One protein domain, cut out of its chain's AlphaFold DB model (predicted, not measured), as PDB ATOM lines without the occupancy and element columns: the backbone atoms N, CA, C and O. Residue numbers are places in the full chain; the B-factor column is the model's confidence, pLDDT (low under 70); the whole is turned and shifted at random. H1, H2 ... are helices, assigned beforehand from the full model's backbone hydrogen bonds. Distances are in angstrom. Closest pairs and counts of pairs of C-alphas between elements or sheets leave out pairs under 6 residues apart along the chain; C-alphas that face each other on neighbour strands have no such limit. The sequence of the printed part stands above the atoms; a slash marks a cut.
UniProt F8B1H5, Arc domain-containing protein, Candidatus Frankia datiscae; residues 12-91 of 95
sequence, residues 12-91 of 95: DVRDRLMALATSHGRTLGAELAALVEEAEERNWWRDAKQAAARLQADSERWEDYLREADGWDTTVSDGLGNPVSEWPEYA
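What this domain is: This is residues 12 to 91 of the 95 residues of the protein "Arc domain-containing protein" of Candidatus Frankia datiscae (UniProt F8B1H5). What shape does the printed part make? It is an open, flat, bracket-like frame: one long helix, H2, makes its long side, the short helix H1 packs on the first residues of H2, and an arm made of H3, a thread of unnamed chain and the little helix H4 turns away at a corner from the far end. The space between H1 and the arm is empty, and H2 and H3 meet at their corner like the two limbs of a V. What is it built of, and how large is it? The printed part has 80 residues with four named helices, in the order H1, H2, H3, H4, and no named strand, and its class is all helix. It is extended, with a radius of gyration of the C-alphas of 22.5 A, and the C-alphas span 55 by 45 by 17 A.

How they stand to each other: How does the first helix stand to the second? H1, residues 12 to 23, and H2, residues 28 to 57, touch, and their closest C-alphas, those of Ala 21 and Glu 31, are 5.3 A apart. H1 touches H2 with residues 17 to 21 alone, and H2 touches H1 with residues 28 to 32 alone. Their lines are about perpendicular, at 84 degrees. What happens at the other end of the long helix? H3, residues 59 to 73, and H2 only just touch, with 3 pairs of C-alphas within 8 A, and they touch only at the corner by their link; the closest C-alphas are those of Gln 56 and Trp 62, 5.3 A apart. They run opposite ways at a steep tilt of 69 degrees, only just short of about perpendicular. Which parts stay apart? H4, residues 83 to 86, is apart from H1, H2 and H3, and H1 and H3 are apart too. How do the helices' backbones look? In H1, H2 and H3 every O i to N i+4 pair is within hydrogen-bond range; H4 is too short for such a pair, and its 1 pair of O i and N i+3 is within range.

Where its parts are: Where does the first helix lie? H1 begins at C-alpha 12, at (100.939, 163.806, 127.623), and runs to Ser 23, 16.7 A from first to last C-alpha. Where does the longest helix run? H2, with 30 residues, goes from C-alpha 28 at (90.551, 155.380, 131.863) to C-alpha 57 at (118.458, 146.430, 164.233), a length of 43.7 A. What follows it? H3 runs from Ser 59 to Asp 73, 20.6 A from first to last C-alpha. H4 runs from Pro 83 to Glu 86, 5.1 A long, and ends at C-alpha 86, at (100.076, 110.524, 149.584).

The domain as a whole: How far does the whole reach? The two C-alphas farthest apart are those of Asp 12 and Ser 85, at 60.4 A. Which stretches stand free? Residues 36 to 51 of H2 stand free, and so do residues 67 to 82, of which 67 to 73 belong to H3, and residues 84 to 90, of which 84 to 86 belong to H4. Is there a cut, and is any link long? The printed part has no cut from residue 12 to residue 91. The links from H1 to H2 and from H2 to H3 are tight, the link of 9 residues from H3 to H4 is short, and no link is long. How sure is the model? The mean pLDDT of the printed part is 93.2, that of H4 is 74, and residue 91 alone is under 70.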
ATOM      1  N   ASP A  12     100.040 164.950 127.757       98.38
ATOM      2  CA  ASP A  12     100.939 163.806 127.623       98.38
ATOM      3  C   ASP A  12     100.655 162.712 128.665       98.38
ATOM      4  O   ASP A  12     100.648 161.526 128.337       98.38
ATOM      5  N   VAL A  13     100.358 163.090 129.912       97.69
ATOM      6  CA  VAL A  13     100.026 162.136 130.982       97.69
ATOM      7  C   VAL A  13      98.703 161.434 130.694       97.69
ATOM      8  O   VAL A  13      98.620 160.211 130.801       97.69
ATOM      9  N   ARG A  14      97.672 162.188 130.289       97.25
ATOM     10  CA  ARG A  14      96.381 161.613 129.889       97.25
ATOM     11  C   ARG A  14      96.552 160.644 128.717       97.25
ATOM     12  O   ARG A  14      95.954 159.573 128.741       97.25
ATOM     13  N   ASP A  15      97.350 160.999 127.714       98.00
ATOM     14  CA  ASP A  15      97.529 160.174 126.513       98.00
ATOM     15  C   ASP A  15      98.270 158.870 126.839       98.00
ATOM     16  O   ASP A  15      97.883 157.797 126.373       98.00
ATOM     17  N   ARG A  16      99.267 158.925 127.730       97.94
ATOM     18  CA  ARG A  16      99.934 157.728 128.268       97.94
ATOM     19  C   ARG A  16      98.980 156.849 129.074       97.94
ATOM     20  O   ARG A  16      98.974 155.637 128.884       97.94
ATOM     21  N   LEU A  17      98.158 157.446 129.938       97.62
ATOM     22  CA  LEU A  17      97.143 156.716 130.701       97.62
ATOM     23  C   LEU A  17      96.121 156.045 129.768       97.62
ATOM     24  O   LEU A  17      95.710 154.916 130.009       97.62
ATOM     25  N   MET A  18      95.746 156.711 128.676       97.69
ATOM     26  CA  MET A  18      94.835 156.162 127.671       97.69
ATOM     27  C   MET A  18      95.448 154.984 126.913       97.69
ATOM     28  O   MET A  18      94.758 153.992 126.670       97.69
ATOM     29  N   ALA A  19      96.734 155.065 126.568       98.25
ATOM     30  CA  ALA A  19      97.453 153.957 125.951       98.25
ATOM     31  C   ALA A  19      97.482 152.725 126.873       98.25
ATOM     32  O   ALA A  19      97.148 151.632 126.421       98.25
ATOM     33  N   LEU A  20      97.783 152.917 128.164       98.25
ATOM     34  CA  LEU A  20      97.772 151.848 129.173       98.25
ATOM     35  C   LEU A  20      96.377 151.240 129.359       98.25
ATOM     36  O   LEU A  20      96.206 150.023 129.312       98.25
ATOM     37  N   ALA A  21      95.354 152.087 129.486       98.25
ATOM     38  CA  ALA A  21      93.973 151.637 129.612       98.25
ATOM     39  C   ALA A  21      93.549 150.799 128.393       98.25
ATOM     40  O   ALA A  21      92.921 149.753 128.544       98.25
ATOM     41  N   THR A  22      93.959 151.213 127.190       98.19
ATOM     42  CA  THR A  22      93.688 150.477 125.947       98.19
ATOM     43  C   THR A  22      94.403 149.127 125.931       98.19
ATOM     44  O   THR A  22      93.768 148.119 125.628       98.19
ATOM     45  N   SER A  23      95.691 149.072 126.294       98.31
ATOM     46  CA  SER A  23      96.442 147.809 126.333       98.31
ATOM     47  C   SER A  23      95.904 146.828 127.372       98.31
ATOM     48  O   SER A  23      95.934 145.624 127.142       98.31
ATOM     49  N   HIS A  24      95.385 147.327 128.495       97.94
ATOM     50  CA  HIS A  24      94.808 146.501 129.557       97.94
ATOM     51  C   HIS A  24      93.313 146.200 129.358       97.94
ATOM     52  O   HIS A  24      92.728 145.480 130.165       97.94
ATOM     53  N   GLY A  25      92.674 146.745 128.314       98.00
ATOM     54  CA  GLY A  25      91.239 146.566 128.062       98.00
ATOM     55  C   GLY A  25      90.340 147.204 129.130       98.00
ATOM     56  O   GLY A  25      89.259 146.694 129.419       98.00
ATOM     57  N   ARG A  26      90.787 148.303 129.746       97.56
ATOM     58  CA  ARG A  26      90.115 148.995 130.856       97.56
ATOM     59  C   ARG A  26      89.620 150.378 130.441       97.56
ATOM     60  O   ARG A  26      90.093 150.982 129.483       97.56
ATOM     61  N   THR A  27      88.668 150.916 131.203       96.75
ATOM     62  CA  THR A  27      88.323 152.341 131.101       96.75
ATOM     63  C   THR A  27      89.433 153.193 131.717       96.75
ATOM     64  O   THR A  27      90.166 152.727 132.586       96.75
ATOM     65  N   LEU A  28      89.531 154.468 131.327       95.81
ATOM     66  CA  LEU A  28      90.551 155.380 131.863       95.81
ATOM     67  C   LEU A  28      90.475 155.515 133.396       95.81
ATOM     68  O   LEU A  28      91.500 155.573 134.066       95.81
ATOM     69  N   GLY A  29      89.257 155.545 133.950       94.75
ATOM     70  CA  GLY A  29      89.041 155.604 135.397       94.75
ATOM     71  C   GLY A  29      89.432 154.309 136.111       94.75
ATOM     72  O   GLY A  29      90.033 154.373 137.176       94.75
ATOM     73  N   ALA A  30      89.142 153.148 135.513       96.25
ATOM     74  CA  ALA A  30      89.547 151.858 136.070       96.25
ATOM     75  C   ALA A  30      91.069 151.664 136.016       96.25
ATOM     76  O   ALA A  30      91.650 151.134 136.955       96.25
ATOM     77  N   GLU A  31      91.720 152.132 134.951       97.88
ATOM     78  CA  GLU A  31      93.179 152.103 134.862       97.88
ATOM     79  C   GLU A  31      93.829 153.039 135.884       97.88
ATOM     80  O   GLU A  31      94.782 152.650 136.553       97.88
ATOM     81  N   LEU A  32      93.286 154.247 136.068       96.75
ATOM     82  CA  LEU A  32      93.768 155.154 137.108       96.75
ATOM     83  C   LEU A  32      93.613 154.547 138.508       96.75
ATOM     84  O   LEU A  32      94.535 154.658 139.308       96.75
ATOM     85  N   ALA A  33      92.481 153.897 138.796       96.44
ATOM     86  CA  ALA A  33      92.263 153.215 140.070       96.44
ATOM     87  C   ALA A  33      93.294 152.098 140.297       96.44
ATOM     88  O   ALA A  33      93.943 152.081 141.337       96.44
ATOM     89  N   ALA A  34      93.527 151.246 139.294       97.62
ATOM     90  CA  ALA A  34      94.516 150.173 139.384       97.62
ATOM     91  C   ALA A  34      95.944 150.703 139.618       97.62
ATOM     92  O   ALA A  34      96.691 150.144 140.415       97.62
ATOM     93  N   LEU A  35      96.326 151.808 138.965       97.50
ATOM     94  CA  LEU A  35      97.635 152.438 139.181       97.50
ATOM     95  C   LEU A  35      97.777 153.043 140.585       97.50
ATOM     96  O   LEU A  35      98.880 153.065 141.132       97.50
ATOM     97  N   VAL A  36      96.685 153.554 141.161       97.50
ATOM     98  CA  VAL A  36      96.672 154.030 142.551       97.50
ATOM     99  C   VAL A  36      96.847 152.855 143.508       97.50
ATOM    100  O   VAL A  36      97.728 152.923 144.360       97.50
ATOM    101  N   GLU A  37      96.096 151.768 143.323       98.12
ATOM    102  CA  GLU A  37      96.216 150.547 144.132       98.12
ATOM    103  C   GLU A  37      97.646 149.985 144.090       98.12
ATOM    104  O   GLU A  37      98.240 149.708 145.130       98.12
ATOM    105  N   GLU A  38      98.256 149.911 142.905       97.62
ATOM    106  CA  GLU A  38      99.638 149.445 142.756       97.62
ATOM    107  C   GLU A  38     100.642 150.365 143.477       97.62
ATOM    108  O   GLU A  38     101.614 149.911 144.090       97.62
ATOM    109  N   ALA A  39     100.428 151.683 143.422       98.12
ATOM    110  CA  ALA A  39     101.273 152.644 144.122       98.12
ATOM    111  C   ALA A  39     101.123 152.532 145.649       98.12
ATOM    112  O   ALA A  39     102.120 152.640 146.372       98.12
ATOM    113  N   GLU A  40      99.906 152.305 146.140       98.00
ATOM    114  CA  GLU A  40      99.615 152.068 147.554       98.00
ATOM    115  C   GLU A  40     100.265 150.774 148.043       98.00
ATOM    116  O   GLU A  40     100.977 150.803 149.048       98.00
ATOM    117  N   GLU A  41     100.131 149.677 147.297       98.06
ATOM    118  CA  GLU A  41     100.763 148.397 147.627       98.06
ATOM    119  C   GLU A  41     102.292 148.529 147.682       98.06
ATOM    120  O   GLU A  41     102.951 148.087 148.626       98.06
ATOM    121  N   ARG A  42     102.883 149.218 146.700       98.31
ATOM    122  CA  ARG A  42     104.331 149.457 146.656       98.31
ATOM    123  C   ARG A  42     104.818 150.276 147.849       98.31
ATOM    124  O   ARG A  42     105.890 149.993 148.393       98.31
ATOM    125  N   ASN A  43     104.060 151.298 148.245       97.94
ATOM    126  CA  ASN A  43     104.365 152.093 149.432       97.94
ATOM    127  C   ASN A  43     104.244 151.244 150.699       97.94
ATOM    128  O   ASN A  43     105.160 151.259 151.518       97.94
ATOM    129  N   TRP A  44     103.181 150.447 150.813       98.12
ATOM    130  CA  TRP A  44     102.976 149.541 151.936       98.12
ATOM    131  C   TRP A  44     104.145 148.559 152.092       98.12
ATOM    132  O   TRP A  44     104.736 148.466 153.167       98.12
ATOM    133  N   TRP A  45     104.574 147.911 151.005       97.50
ATOM    134  CA  TRP A  45     105.720 146.999 151.028       97.50
ATOM    135  C   TRP A  45     107.034 147.688 151.392       97.50
ATOM    136  O   TRP A  45     107.868 147.105 152.092       97.50
ATOM    137  N   ARG A  46     107.258 148.920 150.923       97.94
ATOM    138  CA  ARG A  46     108.436 149.706 151.316       97.94
ATOM    139  C   ARG A  46     108.431 149.953 152.822       97.94
ATOM    140  O   ARG A  46     109.464 149.778 153.467       97.94
ATOM    141  N   ASP A  47     107.289 150.339 153.369       97.88
ATOM    142  CA  ASP A  47     107.161 150.696 154.776       97.88
ATOM    143  C   ASP A  47     107.274 149.448 155.671       97.88
ATOM    144  O   ASP A  47     107.982 149.483 156.680       97.88
ATOM    145  N   ALA A  48     106.707 148.313 155.247       97.62
ATOM    146  CA  ALA A  48     106.876 147.011 155.895       97.62
ATOM    147  C   ALA A  48     108.352 146.577 155.938       97.62
ATOM    148  O   ALA A  48     108.858 146.198 156.994       97.62
ATOM    149  N   LYS A  49     109.084 146.709 154.823       97.62
ATOM    150  CA  LYS A  49     110.529 146.413 154.772       97.62
ATOM    151  C   LYS A  49     111.331 147.309 155.712       97.62
ATOM    152  O   LYS A  49     112.234 146.832 156.392       97.62
ATOM    153  N   GLN A  50     111.004 148.599 155.778       98.00
ATOM    154  CA  GLN A  50     111.654 149.512 156.718       98.00
ATOM    155  C   GLN A  50     111.343 149.156 158.174       98.00
ATOM    156  O   GLN A  50     112.230 149.241 159.018       98.00
ATOM    157  N   ALA A  51     110.106 148.763 158.483       96.81
ATOM    158  CA  ALA A  51     109.728 148.316 159.818       96.81
ATOM    159  C   ALA A  51     110.484 147.039 160.216       96.81
ATOM    160  O   ALA A  51     111.053 146.995 161.304       96.81
ATOM    161  N   ALA A  52     110.579 146.060 159.312       94.75
ATOM    162  CA  ALA A  52     111.364 144.846 159.524       94.75
ATOM    163  C   ALA A  52     112.852 145.157 159.755       94.75
ATOM    164  O   ALA A  52     113.448 144.641 160.694       94.75
ATOM    165  N   ALA A  53     113.439 146.061 158.964       96.94
ATOM    166  CA  ALA A  53     114.827 146.483 159.152       96.94
ATOM    167  C   ALA A  53     115.056 147.172 160.511       96.94
ATOM    168  O   ALA A  53     116.078 146.939 161.152       96.94
ATOM    169  N   ARG A  54     114.105 147.996 160.976       97.12
ATOM    170  CA  ARG A  54     114.161 148.610 162.316       97.12
ATOM    171  C   ARG A  54     114.059 147.562 163.423       97.12
ATOM    172  O   ARG A  54     114.787 147.678 164.399       97.12
ATOM    173  N   LEU A  55     113.191 146.562 163.261       96.06
ATOM    174  CA  LEU A  55     113.056 145.454 164.207       96.06
ATOM    175  C   LEU A  55     114.351 144.636 164.293       96.06
ATOM    176  O   LEU A  55     114.825 144.386 165.388       96.06
ATOM    177  N   GLN A  56     114.953 144.280 163.156       95.56
ATOM    178  CA  GLN A  56     116.210 143.519 163.115       95.56
ATOM    179  C   GLN A  56     117.405 144.273 163.713       95.56
ATOM    180  O   GLN A  56     118.333 143.651 164.218       95.56
ATOM    181  N   ALA A  57     117.407 145.607 163.639       97.12
ATOM    182  CA  ALA A  57     118.458 146.430 164.233       97.12
ATOM    183  C   ALA A  57     118.359 146.534 165.769       97.12
ATOM    184  O   ALA A  57     119.328 146.942 166.410       97.12
ATOM    185  N   ASP A  58     117.209 146.186 166.351       97.19
ATOM    186  CA  ASP A  58     116.968 146.136 167.793       97.19
ATOM    187  C   ASP A  58     117.146 144.689 168.279       97.19
ATOM    188  O   ASP A  58     116.268 143.849 168.100       97.19
ATOM    189  N   SER A  59     118.310 144.381 168.860       93.56
ATOM    190  CA  SER A  59     118.692 143.003 169.192       93.56
ATOM    191  C   SER A  59     117.738 142.320 170.172       93.56
ATOM    192  O   SER A  59     117.428 141.149 169.985       93.56
ATOM    193  N   GLU A  60     117.246 143.037 171.185       96.50
ATOM    194  CA  GLU A  60     116.335 142.471 172.191       96.50
ATOM    195  C   GLU A  60     114.990 142.115 171.550       96.50
ATOM    196  O   GLU A  60     114.509 140.987 171.652       96.50
ATOM    197  N   ARG A  61     114.415 143.054 170.789       95.00
ATOM    198  CA  ARG A  61     113.139 142.819 170.103       95.00
ATOM    199  C   ARG A  61     113.254 141.798 168.976       95.00
ATOM    200  O   ARG A  61     112.276 141.112 168.676       95.00
ATOM    201  N   TRP A  62     114.417 141.703 168.342       96.56
ATOM    202  CA  TRP A  62     114.684 140.705 167.316       96.56
ATOM    203  C   TRP A  62     114.776 139.294 167.902       96.56
ATOM    204  O   TRP A  62     114.170 138.375 167.354       96.56
ATOM    205  N   GLU A  63     115.464 139.118 169.031       96.88
ATOM    206  CA  GLU A  63     115.521 137.833 169.739       96.88
ATOM    207  C   GLU A  63     114.134 137.370 170.200       96.88
ATOM    208  O   GLU A  63     113.797 136.192 170.055       96.88
ATOM    209  N   ASP A  64     113.307 138.289 170.700       96.88
ATOM    210  CA  ASP A  64     111.924 137.989 171.073       96.88
ATOM    211  C   ASP A  64     111.081 137.548 169.869       96.88
ATOM    212  O   ASP A  64     110.385 136.535 169.951       96.88
ATOM    213  N   TYR A  65     111.190 138.253 168.738       94.81
ATOM    214  CA  TYR A  65     110.518 137.877 167.493       94.81
ATOM    215  C   TYR A  65     110.955 136.492 166.994       94.81
ATOM    216  O   TYR A  65     110.113 135.691 166.594       94.81
ATOM    217  N   LEU A  66     112.255 136.180 167.035       96.56
ATOM    218  CA  LEU A  66     112.763 134.869 166.623       96.56
ATOM    219  C   LEU A  66     112.262 133.743 167.528       96.56
ATOM    220  O   LEU A  66     111.923 132.673 167.033       96.56
ATOM    221  N   ARG A  67     112.177 133.982 168.842       96.44
ATOM    222  CA  ARG A  67     111.625 133.009 169.793       96.44
ATOM    223  C   ARG A  67     110.144 132.750 169.539       96.44
ATOM    224  O   ARG A  67     109.693 131.614 169.645       96.44
ATOM    225  N   GLU A  68     109.389 133.794 169.211       95.75
ATOM    226  CA  GLU A  68     107.996 133.642 168.797       95.75
ATOM    227  C   GLU A  68     107.897 132.835 167.493       95.75
ATOM    228  O   GLU A  68     107.121 131.884 167.422       95.75
ATOM    229  N   ALA A  69     108.709 133.173 166.487       94.19
ATOM    230  CA  ALA A  69     108.726 132.486 165.198       94.19
ATOM    231  C   ALA A  69     109.067 130.991 165.326       94.19
ATOM    232  O   ALA A  69     108.411 130.173 164.687       94.19
ATOM    233  N   ASP A  70     110.021 130.628 166.188       95.12
ATOM    234  CA  ASP A  70     110.363 129.233 166.514       95.12
ATOM    235  C   ASP A  70     109.164 128.473 167.109       95.12
ATOM    236  O   ASP A  70     108.878 127.337 166.736       95.12
ATOM    237  N   GLY A  71     108.380 129.138 167.965       92.94
ATOM    238  CA  GLY A  71     107.125 128.587 168.472       92.94
ATOM    239  C   GLY A  71     106.116 128.283 167.358       92.94
ATOM    240  O   GLY A  71     105.482 127.226 167.376       92.94
ATOM    241  N   TRP A  72     105.992 129.171 166.367       94.38
ATOM    242  CA  TRP A  72     105.106 128.975 165.214       94.38
ATOM    243  C   TRP A  72     105.604 127.904 164.236       94.38
ATOM    244  O   TRP A  72     104.775 127.207 163.647       94.38
ATOM    245  N   ASP A  73     106.920 127.723 164.099       93.69
ATOM    246  CA  ASP A  73     107.523 126.732 163.195       93.69
ATOM    247  C   ASP A  73     107.041 125.303 163.496       93.69
ATOM    248  O   ASP A  73     106.801 124.508 162.591       93.69
ATOM    249  N   THR A  74     106.745 125.011 164.767       92.25
ATOM    250  CA  THR A  74     106.189 123.712 165.189       92.25
ATOM    251  C   THR A  74     104.845 123.362 164.540       92.25
ATOM    252  O   THR A  74     104.510 122.184 164.440       92.25
ATOM    253  N   THR A  75     104.097 124.364 164.070       92.38
ATOM    254  CA  THR A  75     102.766 124.205 163.457       92.38
ATOM    255  C   THR A  75     102.796 124.278 161.929       92.38
ATOM    256  O   THR A  75     101.762 124.134 161.280       92.38
ATOM    257  N   VAL A  76     103.968 124.475 161.309       91.50
ATOM    258  CA  VAL A  76     104.081 124.716 159.856       91.50
ATOM    259  C   VAL A  76     103.593 123.537 159.004       91.50
ATOM    260  O   VAL A  76     103.187 123.721 157.858       91.50
ATOM    261  N   SER A  77     103.624 122.325 159.566       87.94
ATOM    262  CA  SER A  77     103.194 121.086 158.906       87.94
ATOM    263  C   SER A  77     101.802 120.616 159.335       87.94
ATOM    264  O   SER A  77     101.357 119.554 158.899       87.94
ATOM    265  N   ASP A  78     101.094 121.382 160.166       89.75
ATOM    266  CA  ASP A  78      99.764 120.996 160.627       89.75
ATOM    267  C   ASP A  78      98.783 120.913 159.453       89.75
ATOM    268  O   ASP A  78      98.621 121.843 158.663       89.75
ATOM    269  N   GLY A  79      98.114 119.765 159.332       87.38
ATOM    270  CA  GLY A  79      97.176 119.493 158.240       87.38
ATOM    271  C   GLY A  79      97.833 119.172 156.894       87.38
ATOM    272  O   GLY A  79      97.109 118.867 155.945       87.38
ATOM    273  N   LEU A  80      99.168 119.188 156.804       83.81
ATOM    274  CA  LEU A  80      99.885 118.597 155.679       83.81
ATOM    275  C   LEU A  80     100.008 117.087 155.915       83.81
ATOM    276  O   LEU A  80     100.459 116.630 156.964       83.81
ATOM    277  N   GLY A  81      99.561 116.310 154.933       77.62
ATOM    278  CA  GLY A  81      99.750 114.866 154.895       77.62
ATOM    279  C   GLY A  81     101.220 114.468 154.770       77.62
ATOM    280  O   GLY A  81     102.091 115.319 154.584       77.62
ATOM    281  N   ASN A  82     101.523 113.169 154.835       79.12
ATOM    282  CA  ASN A  82     102.877 112.705 154.525       79.12
ATOM    283  C   ASN A  82     103.040 112.658 152.995       79.12
ATOM    284  O   ASN A  82     102.456 111.761 152.377       79.12
ATOM    285  N   PRO A  83     103.863 113.530 152.378       72.00
ATOM    286  CA  PRO A  83     103.983 113.594 150.921       72.00
ATOM    287  C   PRO A  83     104.432 112.259 150.317       72.00
ATOM    288  O   PRO A  83     103.973 111.881 149.249       72.00
ATOM    289  N   VAL A  84     105.262 111.502 151.042       74.75
ATOM    290  CA  VAL A  84     105.764 110.185 150.621       74.75
ATOM    291  C   VAL A  84     104.653 109.132 150.600       74.75
ATOM    292  O   VAL A  84     104.689 108.206 149.795       74.75
ATOM    293  N   SER A  85     103.662 109.257 151.485       73.81
ATOM    294  CA  SER A  85     102.529 108.329 151.546       73.81
ATOM    295  C   SER A  85     101.403 108.711 150.590       73.81
ATOM    296  O   SER A  85     100.655 107.834 150.163       73.81
ATOM    297  N   GLU A  86     101.228 110.002 150.323       75.62
ATOM    298  CA  GLU A  86     100.076 110.524 149.584       75.62
ATOM    299  C   GLU A  86     100.380 110.744 148.103       75.62
ATOM    300  O   GLU A  86      99.497 110.531 147.273       75.62
ATOM    301  N   TRP A  87     101.630 111.077 147.768       79.56
ATOM    302  CA  TRP A  87     102.094 111.270 146.395       79.56
ATOM    303  C   TRP A  87     103.473 110.617 146.183       79.56
ATOM    304  O   TRP A  87     104.485 111.313 146.027       79.56
ATOM    305  N   PRO A  88     103.541 109.271 146.203       73.88
ATOM    306  CA  PRO A  88     104.801 108.528 146.136       73.88
ATOM    307  C   PRO A  88     105.619 108.825 144.870       73.88
ATOM    308  O   PRO A  88     106.841 108.720 144.896       73.88
ATOM    309  N   GLU A  89     104.979 109.247 143.780       77.38
ATOM    310  CA  GLU A  89     105.628 109.639 142.527       77.38
ATOM    311  C   GLU A  89     106.467 110.930 142.614       77.38
ATOM    312  O   GLU A  89     107.293 111.159 141.735       77.38
ATOM    313  N   TYR A  90     106.310 111.744 143.668       70.75
ATOM    314  CA  TYR A  90     107.122 112.949 143.922       70.75
ATOM    315  C   TYR A  90     108.122 112.769 145.078       70.75
ATOM    316  O   TYR A  90     108.767 113.732 145.497       70.75
ATOM    317  N   ALA A  91     108.262 111.554 145.619       66.25
ATOM    318  CA  ALA A  91     109.130 111.286 146.767       66.25
ATOM    319  C   ALA A  91     110.639 111.350 146.436       66.25
ATOM    320  O   ALA A  91     111.449 111.461 147.352       66.25
TER     321      ALA A  91